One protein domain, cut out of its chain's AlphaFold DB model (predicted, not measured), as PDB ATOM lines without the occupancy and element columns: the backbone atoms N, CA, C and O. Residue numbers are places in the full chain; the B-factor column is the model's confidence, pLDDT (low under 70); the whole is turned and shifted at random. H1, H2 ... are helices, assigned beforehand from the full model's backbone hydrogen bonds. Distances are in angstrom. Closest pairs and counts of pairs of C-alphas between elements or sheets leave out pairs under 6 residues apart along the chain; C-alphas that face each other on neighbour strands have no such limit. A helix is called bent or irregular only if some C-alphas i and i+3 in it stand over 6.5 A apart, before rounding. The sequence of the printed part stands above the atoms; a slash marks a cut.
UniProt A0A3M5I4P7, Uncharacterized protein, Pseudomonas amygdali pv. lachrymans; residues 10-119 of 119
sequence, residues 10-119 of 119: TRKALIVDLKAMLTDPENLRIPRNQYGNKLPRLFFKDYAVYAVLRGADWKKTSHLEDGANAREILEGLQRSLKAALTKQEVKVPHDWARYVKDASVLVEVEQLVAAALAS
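What this domain is: This is residues 10 to 119 of the 119 residues of an uncharacterized protein of Pseudomonas amygdali pv. lachrymans (UniProt A0A3M5I4P7). A short helix, H3, lies in the middle between H1 on one side and H4 on the other, and one end of a hairpin of the two longest helices, H5 and H6, crosses it. From H1 and the small H2 the loop of residues 29 to 43 reaches far out and comes back to H3, an arm that makes one end of the longest axis; at the other end, the loop of residues 86 to 102 runs past the end of H5 and folds back to H6. The printed part has 110 residues with six named helices, H1 to H6 in order along the chain, and no named strand; its class is all helix. It is compact, with a radius of gyration of the C-alphas of 14.6 A, yet elongated in outline, spanning 45 by 29 by 25 A.

How they stand to each other: Start with H1, residues 10 to 23, and then H2, residues 25 to 28: they are close but not clearly touching, and the C-alphas of Met 21 and Asn 27 are their closest, 7.1 A apart. H2 touches no helix. Go on to H3, residues 44 to 54, the hub, touching four other helices. H1 touches it at a steep tilt of 39 degrees, opposite ways, with the C-alphas of Ile 15 and Leu 53 closest at 6.3 A. H4, residues 58 to 63, forms a helical hairpin with H3, at a shallow tilt of 27 degrees, opposite ways; the closest C-alphas, of Ala 51 and Trp 58, are 5.1 A apart. H1 and H4 are apart. Next look at H5, residues 70 to 85, which touches H3 with residues 70 to 74 alone, about perpendicular at 73 degrees; the closest C-alphas, of Ala 48 and Ala 70, are 6.2 A apart. H5 touches H4 with residues 70 to 71 alone, and the closest C-alphas, of Ser 62 and Ala 70, are 5.2 A apart. H6, residues 103 to 118, forms a helical hairpin with H5, opposite ways at a tilt of 37 degrees, only just steep; the C-alphas of Leu 81 and Glu 110 are closest at 6.2 A. H6 touches H3 with residues 112 to 116 alone, about perpendicular at 88 degrees, with the C-alphas of Val 52 and Ala 116 closest at 6.3 A. The helix packing is mostly crossed: of six touching pairs given a tilt, 1 is at a shallow tilt. In the backbones of H1, H3 and H5 every O i to N i+4 pair is within hydrogen-bond range; in H6 10 of 12 are, in H4 0 of 2, beside 2 of 3 O i to N i+3 pairs, and H2 is too short for an O i to N i+4 pair.

Where its parts are: Find C-alpha 10 at (14.213, -25.935, 6.305); from there H1 runs 20.0 A to Thr 23. H2 is four residues, Pro 25 to Leu 28. Find C-alpha 44 at (30.930, -35.192, 18.804), where H3 begins its 15.9 A to Arg 54. H4, Trp 58 to His 63, is neither bent nor irregular, but only just: C-alphas 60 and 63 are 6.1 A apart. H5 runs 22.4 A from Ala 70 to Leu 85. H6 runs 23.6 A from Ala 103 to C-alpha 118 at (16.492, -24.521, 28.419) and is irregular, with C-alphas 104 and 107 standing 7.3 A apart.

The domain as a whole: The two C-alphas farthest apart are those of Gly 36 and Gln 88, at 45.3 A. The printed part has no cut and ends at Ser 119, the chain's last residue. The links from H2 to H3 and from H5 to H6 are long, with 15 and 17 residues. The mean pLDDT of the printed part is 83.2; it is under 70 at residues 28 to 32, 36 to 40, 63 and 65 to 68.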
ATOM      1  N   THR A  10      12.794 -26.199   6.064       75.62
ATOM      2  CA  THR A  10      14.213 -25.935   6.305       75.62
ATOM      3  C   THR A  10      14.813 -26.871   7.350       75.62
ATOM      4  O   THR A  10      15.806 -27.545   7.083       75.62
ATOM      5  N   ARG A  11      14.176 -27.000   8.520       81.19
ATOM      6  CA  ARG A  11      14.612 -27.927   9.573       81.19
ATOM      7  C   ARG A  11      14.617 -29.372   9.082       81.19
ATOM      8  O   ARG A  11      15.534 -30.120   9.409       81.19
ATOM      9  N   LYS A  12      13.627 -29.774   8.274       83.94
ATOM     10  CA  LYS A  12      13.599 -31.114   7.658       83.94
ATOM     11  C   LYS A  12      14.786 -31.328   6.720       83.94
ATOM     12  O   LYS A  12      15.415 -32.376   6.814       83.94
ATOM     13  N   ALA A  13      15.112 -30.353   5.872       82.81
ATOM     14  CA  ALA A  13      16.267 -30.436   4.977       82.81
ATOM     15  C   ALA A  13      17.584 -30.569   5.760       82.81
ATOM     16  O   ALA A  13      18.357 -31.486   5.497       82.81
ATOM     17  N   LEU A  14      17.779 -29.755   6.806       85.25
ATOM     18  CA  LEU A  14      18.960 -29.843   7.675       85.25
ATOM     19  C   LEU A  14      19.083 -31.214   8.353       85.25
ATOM     20  O   LEU A  14      20.169 -31.783   8.407       85.25
ATOM     21  N   ILE A  15      17.975 -31.777   8.848       89.00
ATOM     22  CA  ILE A  15      17.962 -33.124   9.441       89.00
ATOM     23  C   ILE A  15      18.374 -34.181   8.413       89.00
ATOM     24  O   ILE A  15      19.111 -35.102   8.762       89.00
ATOM     25  N   VAL A  16      17.884 -34.078   7.175       88.94
ATOM     26  CA  VAL A  16      18.205 -35.024   6.097       88.94
ATOM     27  C   VAL A  16      19.688 -34.950   5.744       88.94
ATOM     28  O   VAL A  16      20.349 -35.988   5.754       88.94
ATOM     29  N   ASP A  17      20.218 -33.748   5.522       86.12
ATOM     30  CA  ASP A  17      21.627 -33.528   5.178       86.12
ATOM     31  C   ASP A  17      22.557 -34.039   6.284       86.12
ATOM     32  O   ASP A  17      23.520 -34.769   6.032       86.12
ATOM     33  N   LEU A  18      22.233 -33.723   7.541       87.88
ATOM     34  CA  LEU A  18      23.041 -34.133   8.682       87.88
ATOM     35  C   LEU A  18      22.954 -35.643   8.933       87.88
ATOM     36  O   LEU A  18      23.959 -36.277   9.244       87.88
ATOM     37  N   LYS A  19      21.779 -36.253   8.732       89.31
ATOM     38  CA  LYS A  19      21.624 -37.711   8.785       89.31
ATOM     39  C   LYS A  19      22.435 -38.396   7.688       89.31
ATOM     40  O   LYS A  19      23.082 -39.402   7.974       89.31
ATOM     41  N   ALA A  20      22.407 -37.879   6.460       86.12
ATOM     42  CA  ALA A  20      23.192 -38.422   5.356       86.12
ATOM     43  C   ALA A  20      24.686 -38.403   5.703       86.12
ATOM     44  O   ALA A  20      25.346 -39.430   5.609       86.12
ATOM     45  N   MET A  21      25.182 -37.288   6.243       84.81
ATOM     46  CA  MET A  21      26.565 -37.175   6.709       84.81
ATOM     47  C   MET A  21      26.914 -38.197   7.805       84.81
ATOM     48  O   MET A  21      27.962 -38.834   7.721       84.81
ATOM     49  N   LEU A  22      26.046 -38.363   8.813       84.25
ATOM     50  CA  LEU A  22      26.255 -39.291   9.936       84.25
ATOM     51  C   LEU A  22      26.164 -40.773   9.540       84.25
ATOM     52  O   LEU A  22      26.668 -41.627  10.263       84.25
ATOM     53  N   THR A  23      25.492 -41.086   8.433       84.31
ATOM     54  CA  THR A  23      25.275 -42.467   7.966       84.31
ATOM     55  C   THR A  23      26.129 -42.842   6.759       84.31
ATOM     56  O   THR A  23      26.113 -44.000   6.349       84.31
ATOM     57  N   ASP A  24      26.896 -41.894   6.217       82.38
ATOM     58  CA  ASP A  24      27.813 -42.123   5.108       82.38
ATOM     59  C   ASP A  24      28.923 -43.117   5.518       82.38
ATOM     60  O   ASP A  24      29.713 -42.819   6.426       82.38
ATOM     61  N   PRO A  25      29.029 -44.282   4.848       77.25
ATOM     62  CA  PRO A  25      30.079 -45.264   5.106       77.25
ATOM     63  C   PRO A  25      31.497 -44.683   5.054       77.25
ATOM     64  O   PRO A  25      32.372 -45.139   5.790       77.25
ATOM     65  N   GLU A  26      31.736 -43.662   4.230       75.38
ATOM     66  CA  GLU A  26      33.039 -43.008   4.094       75.38
ATOM     67  C   GLU A  26      33.378 -42.097   5.279       75.38
ATOM     68  O   GLU A  26      34.552 -41.822   5.524       75.38
ATOM     69  N   ASN A  27      32.379 -41.632   6.033       71.19
ATOM     70  CA  ASN A  27      32.579 -40.889   7.280       71.19
ATOM     71  C   ASN A  27      32.685 -41.819   8.497       71.19
ATOM     72  O   ASN A  27      33.293 -41.448   9.502       71.19
ATOM     73  N   LEU A  28      32.115 -43.023   8.393       68.62
ATOM     74  CA  LEU A  28      32.182 -44.080   9.405       68.62
ATOM     75  C   LEU A  28      33.490 -44.876   9.335       68.62
ATOM     76  O   LEU A  28      33.994 -45.351  10.354       68.62
ATOM     77  N   ARG A  29      34.076 -45.008   8.140       66.25
ATOM     78  CA  ARG A  29      35.453 -45.473   7.975       66.25
ATOM     79  C   ARG A  29      36.366 -44.411   8.563       66.25
ATOM     80  O   ARG A  29      36.434 -43.306   8.048       66.25
ATOM     81  N   ILE A  30      37.056 -44.738   9.650       61.66
ATOM     82  CA  ILE A  30      38.000 -43.821  10.287       61.66
ATOM     83  C   ILE A  30      39.343 -43.952   9.554       61.66
ATOM     84  O   ILE A  30      40.074 -44.913   9.829       61.66
ATOM     85  N   PRO A  31      39.696 -43.057   8.608       61.59
ATOM     86  CA  PRO A  31      41.012 -43.104   7.998       61.59
ATOM     87  C   PRO A  31      42.067 -42.879   9.081       61.59
ATOM     88  O   PRO A  31      41.921 -42.025   9.962       61.59
ATOM     89  N   ARG A  32      43.142 -43.662   9.023       63.91
ATOM     90  CA  ARG A  32      44.335 -43.395   9.823       63.91
ATOM     91  C   ARG A  32      45.200 -42.397   9.066       63.91
ATOM     92  O   ARG A  32      45.388 -42.540   7.860       63.91
ATOM     93  N   ASN A  33      45.707 -41.381   9.753       70.81
ATOM     94  CA  ASN A  33      46.715 -40.497   9.182       70.81
ATOM     95  C   ASN A  33      48.062 -41.231   9.033       70.81
ATOM     96  O   ASN A  33      48.220 -42.370   9.476       70.81
ATOM     97  N   GLN A  34      49.055 -40.555   8.453       70.50
ATOM     98  CA  GLN A  34      50.415 -41.085   8.263       70.50
ATOM     99  C   GLN A  34      51.131 -41.510   9.562       70.50
ATOM    100  O   GLN A  34      52.128 -42.218   9.507       70.50
ATOM    101  N   TYR A  35      50.611 -41.108  10.725       71.31
ATOM    102  CA  TYR A  35      51.123 -41.451  12.053       71.31
ATOM    103  C   TYR A  35      50.292 -42.542  12.751       71.31
ATOM    104  O   TYR A  35      50.509 -42.827  13.923       71.31
ATOM    105  N   GLY A  36      49.316 -43.145  12.062       67.81
ATOM    106  CA  GLY A  36      48.441 -44.181  12.618       67.81
ATOM    107  C   GLY A  36      47.271 -43.656  13.459       67.81
ATOM    108  O   GLY A  36      46.442 -44.459  13.893       67.81
ATOM    109  N   ASN A  37      47.147 -42.338  13.644       67.00
ATOM    110  CA  ASN A  37      46.051 -41.742  14.405       67.00
ATOM    111  C   ASN A  37      44.764 -41.754  13.586       67.00
ATOM    112  O   ASN A  37      44.742 -41.378  12.413       67.00
ATOM    113  N   LYS A  38      43.675 -42.142  14.242       62.06
ATOM    114  CA  LYS A  38      42.313 -42.009  13.733       62.06
ATOM    115  C   LYS A  38      42.014 -40.527  13.464       62.06
ATOM    116  O   LYS A  38      42.104 -39.722  14.383       62.06
ATOM    117  N   LEU A  39      41.665 -40.167  12.228       58.81
ATOM    118  CA  LEU A  39      41.113 -38.850  11.892       58.81
ATOM    119  C   LEU A  39      39.585 -38.974  11.843       58.81
ATOM    120  O   LEU A  39      39.051 -39.433  10.829       58.81
ATOM    121  N   PRO A  40      38.867 -38.627  12.924       61.31
ATOM    122  CA  PRO A  40      37.416 -38.674  12.905       61.31
ATOM    123  C   PRO A  40      36.883 -37.655  11.889       61.31
ATOM    124  O   PRO A  40      37.116 -36.453  12.002       61.31
ATOM    125  N   ARG A  41      36.175 -38.144  10.863       70.44
ATOM    126  CA  ARG A  41      35.426 -37.289   9.923       70.44
ATOM    127  C   ARG A  41      34.133 -36.757  10.547       70.44
ATOM    128  O   ARG A  41      33.644 -35.698  10.137       70.44
ATOM    129  N   LEU A  42      33.608 -37.486  11.533       78.12
ATOM    130  CA  LEU A  42      32.478 -37.103  12.374       78.12
ATOM    131  C   LEU A  42      32.984 -36.670  13.742       78.12
ATOM    132  O   LEU A  42      33.745 -37.389  14.378       78.12
ATOM    133  N   PHE A  43      32.525 -35.520  14.200       79.88
ATOM    134  CA  PHE A  43      32.848 -34.968  15.503       79.88
ATOM    135  C   PHE A  43      31.674 -35.159  16.455       79.88
ATOM    136  O   PHE A  43      30.519 -35.164  16.033       79.88
ATOM    137  N   PHE A  44      31.955 -35.200  17.758       82.94
ATOM    138  CA  PHE A  44      30.930 -35.192  18.804       82.94
ATOM    139  C   PHE A  44      29.818 -34.153  18.542       82.94
ATOM    140  O   PHE A  44      28.625 -34.445  18.653       82.94
ATOM    141  N   LYS A  45      30.209 -32.934  18.137       85.88
ATOM    142  CA  LYS A  45      29.279 -31.833  17.841       85.88
ATOM    143  C   LYS A  45      28.247 -32.176  16.760       85.88
ATOM    144  O   LYS A  45      27.123 -31.694  16.853       85.88
ATOM    145  N   ASP A  46      28.586 -33.024  15.787       88.75
ATOM    146  CA  ASP A  46      27.679 -33.407  14.699       88.75
ATOM    147  C   ASP A  46      26.468 -34.182  15.255       88.75
ATOM    148  O   ASP A  46      25.323 -33.945  14.864       88.75
ATOM    149  N   TYR A  47      26.707 -35.059  16.236       87.06
ATOM    150  CA  TYR A  47      25.665 -35.836  16.911       87.06
ATOM    151  C   TYR A  47      24.780 -34.963  17.805       87.06
ATOM    152  O   TYR A  47      23.556 -35.112  17.789       87.06
ATOM    153  N   ALA A  48      25.381 -34.038  18.559       88.69
ATOM    154  CA  ALA A  48      24.645 -33.108  19.415       88.69
ATOM    155  C   ALA A  48      23.722 -32.197  18.589       88.69
ATOM    156  O   ALA A  48      22.535 -32.075  18.896       88.69
ATOM    157  N   VAL A  49      24.233 -31.626  17.491       90.00
ATOM    158  CA  VAL A  49      23.441 -30.801  16.565       90.00
ATOM    159  C   VAL A  49      22.309 -31.619  15.942       90.00
ATOM    160  O   VAL A  49      21.165 -31.164  15.924       90.00
ATOM    161  N   TYR A  50      22.574 -32.852  15.498       91.69
ATOM    162  CA  TYR A  50      21.535 -33.723  14.944       91.69
ATOM    163  C   TYR A  50      20.419 -34.037  15.943       91.69
ATOM    164  O   TYR A  50      19.239 -33.978  15.583       91.69
ATOM    165  N   ALA A  51      20.766 -34.329  17.200       88.94
ATOM    166  CA  ALA A  51      19.787 -34.587  18.251       88.94
ATOM    167  C   ALA A  51      18.884 -33.365  18.491       88.94
ATOM    168  O   ALA A  51      17.659 -33.503  18.467       88.94
ATOM    169  N   VAL A  52      19.473 -32.170  18.613       90.62
ATOM    170  CA  VAL A  52      18.730 -30.906  18.767       90.62
ATOM    171  C   VAL A  52      17.806 -30.660  17.575       90.62
ATOM    172  O   VAL A  52      16.607 -30.431  17.753       90.62
ATOM    173  N   LEU A  53      18.315 -30.793  16.347       88.75
ATOM    174  CA  LEU A  53      17.506 -30.604  15.144       88.75
ATOM    175  C   LEU A  53      16.337 -31.591  15.089       88.75
ATOM    176  O   LEU A  53      15.235 -31.191  14.734       88.75
ATOM    177  N   ARG A  54      16.510 -32.846  15.516       87.88
ATOM    178  CA  ARG A  54      15.426 -33.841  15.615       87.88
ATOM    179  C   ARG A  54      14.451 -33.612  16.771       87.88
ATOM    180  O   ARG A  54      13.412 -34.266  16.788       87.88
ATOM    181  N   GLY A  55      14.759 -32.721  17.715       84.75
ATOM    182  CA  GLY A  55      14.027 -32.623  18.982       84.75
ATOM    183  C   GLY A  55      14.204 -33.868  19.858       84.75
ATOM    184  O   GLY A  55      13.319 -34.204  20.638       84.75
ATOM    185  N   ALA A  56      15.308 -34.593  19.672       86.00
ATOM    186  CA  ALA A  56      15.685 -35.740  20.484       86.00
ATOM    187  C   ALA A  56      16.504 -35.291  21.704       86.00
ATOM    188  O   ALA A  56      17.018 -34.174  21.757       86.00
ATOM    189  N   ASP A  57      16.648 -36.187  22.680       85.75
ATOM    190  CA  ASP A  57      17.443 -35.927  23.878       85.75
ATOM    191  C   ASP A  57      18.940 -35.851  23.540       85.75
ATOM    192  O   ASP A  57      19.606 -36.867  23.319       85.75
ATOM    193  N   TRP A  58      19.460 -34.626  23.494       87.06
ATOM    194  CA  TRP A  58      20.859 -34.333  23.206       87.06
ATOM    195  C   TRP A  58      21.788 -34.704  24.367       87.06
ATOM    196  O   TRP A  58      22.966 -34.953  24.125       87.06
ATOM    197  N   LYS A  59      21.293 -34.825  25.608       85.38
ATOM    198  CA  LYS A  59      22.120 -35.159  26.785       85.38
ATOM    199  C   LYS A  59      22.729 -36.557  26.659       85.38
ATOM    200  O   LYS A  59      23.837 -36.796  27.127       85.38
ATOM    201  N   LYS A  60      22.058 -37.454  25.926       82.12
ATOM    202  CA  LYS A  60      22.555 -38.802  25.602       82.12
ATOM    203  C   LYS A  60      23.822 -38.796  24.750       82.12
ATOM    204  O   LYS A  60      24.558 -39.778  24.765       82.12
ATOM    205  N   THR A  61      24.091 -37.711  24.020       80.88
ATOM    206  CA  THR A  61      25.309 -37.602  23.204       80.88
ATOM    207  C   THR A  61      26.567 -37.438  24.057       80.88
ATOM    208  O   THR A  61      27.618 -37.891  23.629       80.88
ATOM    209  N   SER A  62      26.465 -36.939  25.297       74.06
ATOM    210  CA  SER A  62      27.588 -36.803  26.248       74.06
ATOM    211  C   SER A  62      28.273 -38.118  26.638       74.06
ATOM    212  O   SER A  62      29.341 -38.087  27.236       74.06
ATOM    213  N   HIS A  63      27.682 -39.271  26.314       67.19
ATOM    214  CA  HIS A  63      28.274 -40.590  26.563       67.19
ATOM    215  C   HIS A  63      29.096 -41.131  25.383       67.19
ATOM    216  O   HIS A  63      29.588 -42.255  25.453       67.19
ATOM    217  N   LEU A  64      29.219 -40.377  24.285       70.75
ATOM    218  CA  LEU A  64      30.066 -40.762  23.156       70.75
ATOM    219  C   LEU A  64      31.552 -40.679  23.551       70.75
ATOM    220  O   LEU A  64      31.937 -39.820  24.342       70.75
ATOM    221  N   GLU A  65      32.376 -41.567  22.983       61.16
ATOM    222  CA  GLU A  65      33.767 -41.860  23.399       61.16
ATOM    223  C   GLU A  65      34.735 -40.655  23.455       61.16
ATOM    224  O   GLU A  65      35.825 -40.783  24.003       61.16
ATOM    225  N   ASP A  66      34.351 -39.487  22.938       60.50
ATOM    226  CA  ASP A  66      35.171 -38.265  22.924       60.50
ATOM    227  C   ASP A  66      35.224 -37.526  24.279       60.50
ATOM    228  O   ASP A  66      35.982 -36.570  24.424       60.50
ATOM    229  N   GLY A  67      34.405 -37.910  25.270       59.59
ATOM    230  CA  GLY A  67      34.420 -37.316  26.619       59.59
ATOM    231  C   GLY A  67      33.993 -35.841  26.696       59.59
ATOM    232  O   GLY A  67      34.047 -35.232  27.763       59.59
ATOM    233  N   ALA A  68      33.561 -35.257  25.578       69.75
ATOM    234  CA  ALA A  68      33.108 -33.880  25.504       69.75
ATOM    235  C   ALA A  68      31.700 -33.707  26.099       69.75
ATOM    236  O   ALA A  68      30.814 -34.546  25.941       69.75
ATOM    237  N   ASN A  69      31.472 -32.571  26.760       84.44
ATOM    238  CA  ASN A  69      30.166 -32.239  27.310       84.44
ATOM    239  C   ASN A  69      29.258 -31.650  26.217       84.44
ATOM    240  O   ASN A  69      29.520 -30.563  25.695       84.44
ATOM    241  N   ALA A  70      28.146 -32.329  25.903       85.94
ATOM    242  CA  ALA A  70      27.186 -31.836  24.915       85.94
ATOM    243  C   ALA A  70      26.633 -30.453  25.247       85.94
ATOM    244  O   ALA A  70      26.388 -29.663  24.339       85.94
ATOM    245  N   ARG A  71      26.482 -30.138  26.536       89.06
ATOM    246  CA  ARG A  71      25.995 -28.833  26.970       89.06
ATOM    247  C   ARG A  71      26.980 -27.732  26.596       89.06
ATOM    248  O   ARG A  71      26.573 -26.756  25.981       89.06
ATOM    249  N   GLU A  72      28.259 -27.906  26.919       89.88
ATOM    250  CA  GLU A  72      29.303 -26.909  26.635       89.88
ATOM    251  C   GLU A  72      29.447 -26.661  25.132       89.88
ATOM    252  O   GLU A  72      29.553 -25.516  24.690       89.88
ATOM    253  N   ILE A  73      29.374 -27.728  24.334       90.00
ATOM    254  CA  ILE A  73      29.409 -27.630  22.873       90.00
ATOM    255  C   ILE A  73      28.204 -26.850  22.351       90.00
ATOM    256  O   ILE A  73      28.371 -25.932  21.548       90.00
ATOM    257  N   LEU A  74      26.994 -27.183  22.806       91.81
ATOM    258  CA  LEU A  74      25.781 -26.486  22.387       91.81
ATOM    259  C   LEU A  74      25.779 -25.020  22.838       91.81
ATOM    260  O   LEU A  74      25.375 -24.157  22.064       91.81
ATOM    261  N   GLU A  75      26.279 -24.713  24.034       93.69
ATOM    262  CA  GLU A  75      26.444 -23.336  24.509       93.69
ATOM    263  C   GLU A  75      27.455 -22.558  23.653       93.69
ATOM    264  O   GLU A  75      27.192 -21.411  23.286       93.69
ATOM    265  N   GLY A  76      28.586 -23.168  23.284       92.75
ATOM    266  CA  GLY A  76      29.561 -22.569  22.368       92.75
ATOM    267  C   GLY A  76      28.961 -22.279  20.989       92.75
ATOM    268  O   GLY A  76      29.087 -21.169  20.469       92.75
ATOM    269  N   LEU A  77      28.222 -23.244  20.440       91.94
ATOM    270  CA  LEU A  77      27.508 -23.101  19.173       91.94
ATOM    271  C   LEU A  77      26.397 -22.041  19.238       91.94
ATOM    272  O   LEU A  77      26.212 -21.294  18.278       91.94
ATOM    273  N   GLN A  78      25.678 -21.932  20.357       94.62
ATOM    274  CA  GLN A  78      24.676 -20.883  20.548       94.62
ATOM    275  C   GLN A  78      25.329 -19.498  20.606       94.62
ATOM    276  O   GLN A  78      24.817 -18.548  20.014       94.62
ATOM    277  N   ARG A  79      26.470 -19.360  21.297       94.56
ATOM    278  CA  ARG A  79      27.208 -18.089  21.349       94.56
ATOM    279  C   ARG A  79      27.649 -17.647  19.957       94.56
ATOM    280  O   ARG A  79      27.493 -16.469  19.639       94.56
ATOM    281  N   SER A  80      28.142 -18.565  19.120       93.44
ATOM    282  CA  SER A  80      28.546 -18.221  17.752       93.44
ATOM    283  C   SER A  80      27.357 -17.818  16.869       93.44
ATOM    284  O   SER A  80      27.488 -16.864  16.102       93.44
ATOM    285  N   LEU A  81      26.178 -18.438  17.036       93.25
ATOM    286  CA  LEU A  81      24.938 -17.992  16.377       93.25
ATOM    287  C   LEU A  81      24.521 -16.592  16.818       93.25
ATOM    288  O   LEU A  81      24.308 -15.724  15.975       93.25
ATOM    289  N   LYS A  82      24.453 -16.346  18.130       93.81
ATOM    290  CA  LYS A  82      24.090 -15.028  18.670       93.81
ATOM    291  C   LYS A  82      25.038 -13.944  18.168       93.81
ATOM    292  O   LYS A  82      24.582 -12.899  17.723       93.81
ATOM    293  N   ALA A  83      26.342 -14.214  18.173       92.75
ATOM    294  CA  ALA A  83      27.348 -13.286  17.665       92.75
ATOM    295  C   ALA A  83      27.248 -13.043  16.147       92.75
ATOM    296  O   ALA A  83      27.664 -11.988  15.672       92.75
ATOM    297  N   ALA A  84      26.739 -14.003  15.370       91.12
ATOM    298  CA  ALA A  84      26.486 -13.812  13.944       91.12
ATOM    299  C   ALA A  84      25.223 -12.972  13.692       91.12
ATOM    300  O   ALA A  84      25.234 -12.106  12.820       91.12
ATOM    301  N   LEU A  85      24.165 -13.196  14.478       92.25
ATOM    302  CA  LEU A  85      22.875 -12.512  14.351       92.25
ATOM    303  C   LEU A  85      22.904 -11.042  14.800       92.25
ATOM    304  O   LEU A  85      22.048 -10.270  14.384       92.25
ATOM    305  N   THR A  86      23.872 -10.635  15.622       92.00
ATOM    306  CA  THR A  86      24.032  -9.232  16.050       92.00
ATOM    307  C   THR A  86      24.790  -8.360  15.047       92.00
ATOM    308  O   THR A  86      24.875  -7.146  15.233       92.00
ATOM    309  N   LYS A  87      25.367  -8.946  13.992       88.94
ATOM    310  CA  LYS A  87      26.115  -8.201  12.971       88.94
ATOM    311  C   LYS A  87      25.166  -7.522  11.989       88.94
ATOM    312  O   LYS A  87      24.130  -8.072  11.635       88.94
ATOM    313  N   GLN A  88      25.580  -6.357  11.492       83.19
ATOM    314  CA  GLN A  88      24.839  -5.613  10.467       83.19
ATOM    315  C   GLN A  88      24.658  -6.429   9.176       83.19
ATOM    316  O   GLN A  88      23.609  -6.365   8.547       83.19
ATOM    317  N   GLU A  89      25.666  -7.223   8.808       89.69
ATOM    318  CA  GLU A  89      25.585  -8.210   7.733       89.69
ATOM    319  C   GLU A  89      25.670  -9.616   8.343       89.69
ATOM    320  O   GLU A  89      26.723 -10.038   8.839       89.69
ATOM    321  N   VAL A  90      24.548 -10.336   8.331       89.19
ATOM    322  CA  VAL A  90      24.455 -11.679   8.911       89.19
ATOM    323  C   VAL A  90      25.084 -12.688   7.951       89.19
ATOM    324  O   VAL A  90      24.617 -12.883   6.831       89.19
ATOM    325  N   LYS A  91      26.142 -13.361   8.409       90.31
ATOM    326  CA  LYS A  91      26.836 -14.433   7.677       90.31
ATOM    327  C   LYS A  91      26.811 -15.715   8.488       90.31
ATOM    328  O   LYS A  91      26.806 -15.668   9.717       90.31
ATOM    329  N   VAL A  92      26.858 -16.856   7.801       89.62
ATOM    330  CA  VAL A  92      26.980 -18.153   8.470       89.62
ATOM    331  C   VAL A  92      28.327 -18.219   9.204       89.62
ATOM    332  O   VAL A  92      29.373 -18.075   8.565       89.62
ATOM    333  N   PRO A  93      28.341 -18.409  10.535       91.31
ATOM    334  CA  PRO A  93      29.584 -18.529  11.287       91.31
ATOM    335  C   PRO A  93      30.309 -19.837  10.941       91.31
ATOM    336  O   PRO A  93      29.673 -20.842  10.622       91.31
ATOM    337  N   HIS A  94      31.642 -19.845  11.047       88.69
ATOM    338  CA  HIS A  94      32.469 -20.998  10.662       88.69
ATOM    339  C   HIS A  94      32.008 -22.304  11.332       88.69
ATOM    340  O   HIS A  94      31.901 -23.329  10.653       88.69
ATOM    341  N   ASP A  95      31.669 -22.269  12.622       86.25
ATOM    342  CA  ASP A  95      31.232 -23.457  13.368       86.25
ATOM    343  C   ASP A  95      29.969 -24.114  12.795       86.25
ATOM    344  O   ASP A  95      29.757 -25.314  12.985       86.25
ATOM    345  N   TRP A  96      29.161 -23.333  12.072       88.56
ATOM    346  CA  TRP A  96      27.897 -23.740  11.466       88.56
ATOM    347  C   TRP A  96      27.967 -23.921   9.953       88.56
ATOM    348  O   TRP A  96      27.059 -24.525   9.389       88.56
ATOM    349  N   ALA A  97      29.044 -23.477   9.301       87.00
ATOM    350  CA  ALA A  97      29.218 -23.565   7.848       87.00
ATOM    351  C   ALA A  97      29.148 -25.007   7.313       87.00
ATOM    352  O   ALA A  97      28.830 -25.228   6.148       87.00
ATOM    353  N   ARG A  98      29.412 -26.001   8.173       84.69
ATOM    354  CA  ARG A  98      29.257 -27.426   7.847       84.69
ATOM    355  C   ARG A  98      27.791 -27.858   7.708       84.69
ATOM    356  O   ARG A  98      27.514 -28.805   6.980       84.69
ATOM    357  N   TYR A  99      26.874 -27.205   8.417       86.19
ATOM    358  CA  TYR A  99      25.474 -27.631   8.541       86.19
ATOM    359  C   TYR A  99      24.523 -26.707   7.791       86.19
ATOM    360  O   TYR A  99      23.535 -27.150   7.220       86.19
ATOM    361  N   VAL A 100      24.817 -25.411   7.815       85.88
ATOM    362  CA  VAL A 100      23.962 -24.353   7.298       85.88
ATOM    363  C   VAL A 100      24.662 -23.705   6.113       85.88
ATOM    364  O   VAL A 100      25.780 -23.219   6.241       85.88
ATOM    365  N   LYS A 101      23.999 -23.692   4.954       83.38
ATOM    366  CA  LYS A 101      24.528 -23.073   3.724       83.38
ATOM    367  C   LYS A 101      24.014 -21.651   3.495       83.38
ATOM    368  O   LYS A 101      24.618 -20.906   2.734       83.38
ATOM    369  N   ASP A 102      22.916 -21.289   4.153       83.00
ATOM    370  CA  ASP A 102      22.226 -20.012   3.985       83.00
ATOM    371  C   ASP A 102      22.023 -19.339   5.348       83.00
ATOM    372  O   ASP A 102      21.551 -19.961   6.298       83.00
ATOM    373  N   ALA A 103      22.372 -18.057   5.446       86.62
ATOM    374  CA  ALA A 103      22.199 -17.266   6.656       86.62
ATOM    375  C   ALA A 103      20.719 -17.061   7.042       86.62
ATOM    376  O   ALA A 103      20.434 -16.810   8.214       86.62
ATOM    377  N   SER A 104      19.783 -17.217   6.097       84.38
ATOM    378  CA  SER A 104      18.338 -17.048   6.322       84.38
ATOM    379  C   SER A 104      17.775 -17.950   7.428       84.38
ATOM    380  O   SER A 104      16.795 -17.600   8.084       84.38
ATOM    381  N   VAL A 105      18.424 -19.088   7.690       86.44
ATOM    382  CA  VAL A 105      17.944 -20.114   8.631       86.44
ATOM    383  C   VAL A 105      18.524 -19.952  10.041       86.44
ATOM    384  O   VAL A 105      18.111 -20.654  10.962       86.44
ATOM    385  N   LEU A 106      19.483 -19.039  10.240       88.88
ATOM    386  CA  LEU A 106      20.236 -18.926  11.497       88.88
ATOM    387  C   LEU A 106      19.356 -18.548  12.690       88.88
ATOM    388  O   LEU A 106      19.610 -19.020  13.795       88.88
ATOM    389  N   VAL A 107      18.311 -17.743  12.474       89.88
ATOM    390  CA  VAL A 107      17.350 -17.367  13.526       89.88
ATOM    391  C   VAL A 107      16.586 -18.593  14.023       89.88
ATOM    392  O   VAL A 107      16.472 -18.806  15.226       89.88
ATOM    393  N   GLU A 108      16.099 -19.428  13.104       88.00
ATOM    394  CA  GLU A 108      15.385 -20.656  13.458       88.00
ATOM    395  C   GLU A 108      16.304 -21.631  14.203       88.00
ATOM    396  O   GLU A 108      15.929 -22.204  15.226       88.00
ATOM    397  N   VAL A 109      17.536 -21.797  13.717       89.56
ATOM    398  CA  VAL A 109      18.528 -22.670  14.352       89.56
ATOM    399  C   VAL A 109      18.876 -22.174  15.760       89.56
ATOM    400  O   VAL A 109      18.951 -22.989  16.680       89.56
ATOM    401  N   GLU A 110      19.035 -20.863  15.962       92.38
ATOM    402  CA  GLU A 110      19.294 -20.293  17.291       92.38
ATOM    403  C   GLU A 110      18.145 -20.584  18.255       92.38
ATOM    404  O   GLU A 110      18.399 -21.081  19.350       92.38
ATOM    405  N   GLN A 111      16.897 -20.396  17.821       90.62
ATOM    406  CA  GLN A 111      15.719 -20.697  18.636       90.62
ATOM    407  C   GLN A 111      15.651 -22.176  19.036       90.62
ATOM    408  O   GLN A 111      15.328 -22.492  20.182       90.62
ATOM    409  N   LEU A 112      15.984 -23.095  18.121       89.75
ATOM    410  CA  LEU A 112      16.012 -24.533  18.408       89.75
ATOM    411  C   LEU A 112      17.084 -24.888  19.441       89.75
ATOM    412  O   LEU A 112      16.811 -25.634  20.382       89.75
ATOM    413  N   VAL A 113      18.293 -24.346  19.282       91.38
ATOM    414  CA  VAL A 113      19.398 -24.575  20.222       91.38
ATOM    415  C   VAL A 113      19.082 -23.953  21.583       91.38
ATOM    416  O   VAL A 113      19.285 -24.598  22.610       91.38
ATOM    417  N   ALA A 114      18.522 -22.742  21.609       91.75
ATOM    418  CA  ALA A 114      18.099 -22.067  22.831       91.75
ATOM    419  C   ALA A 114      17.028 -22.868  23.586       91.75
ATOM    420  O   ALA A 114      17.151 -23.076  24.792       91.75
ATOM    421  N   ALA A 115      16.011 -23.363  22.875       89.75
ATOM    422  CA  ALA A 115      14.962 -24.194  23.457       89.75
ATOM    423  C   ALA A 115      15.522 -25.508  24.023       89.75
ATOM    424  O   ALA A 115      15.146 -25.912  25.120       89.75
ATOM    425  N   ALA A 116      16.452 -26.150  23.310       88.81
ATOM    426  CA  ALA A 116      17.087 -27.384  23.764       88.81
ATOM    427  C   ALA A 116      17.965 -27.184  25.013       88.81
ATOM    428  O   ALA A 116      18.003 -28.059  25.876       88.81
ATOM    429  N   LEU A 117      18.657 -26.047  25.134       89.62
ATOM    430  CA  LEU A 117      19.482 -25.722  26.305       89.62
ATOM    431  C   LEU A 117      18.657 -25.343  27.546       89.62
ATOM    432  O   LEU A 117      19.149 -25.481  28.669       89.62
ATOM    433  N   ALA A 118      17.423 -24.872  27.348       88.81
ATOM    434  CA  ALA A 118      16.492 -24.521  28.419       88.81
ATOM    435  C   ALA A 118      15.738 -25.731  29.014       88.81
ATOM    436  O   ALA A 118      15.142 -25.594  30.083       88.81
ATOM    437  N   SER A 119      15.755 -26.893  28.343       79.88
ATOM    438  CA  SER A 119      15.125 -28.156  28.783       79.88
ATOM    439  C   SER A 119      16.070 -29.091  29.542       79.88
ATOM    440  O   SER A 119      15.632 -29.815  30.457       79.88
TER     441      SER A 119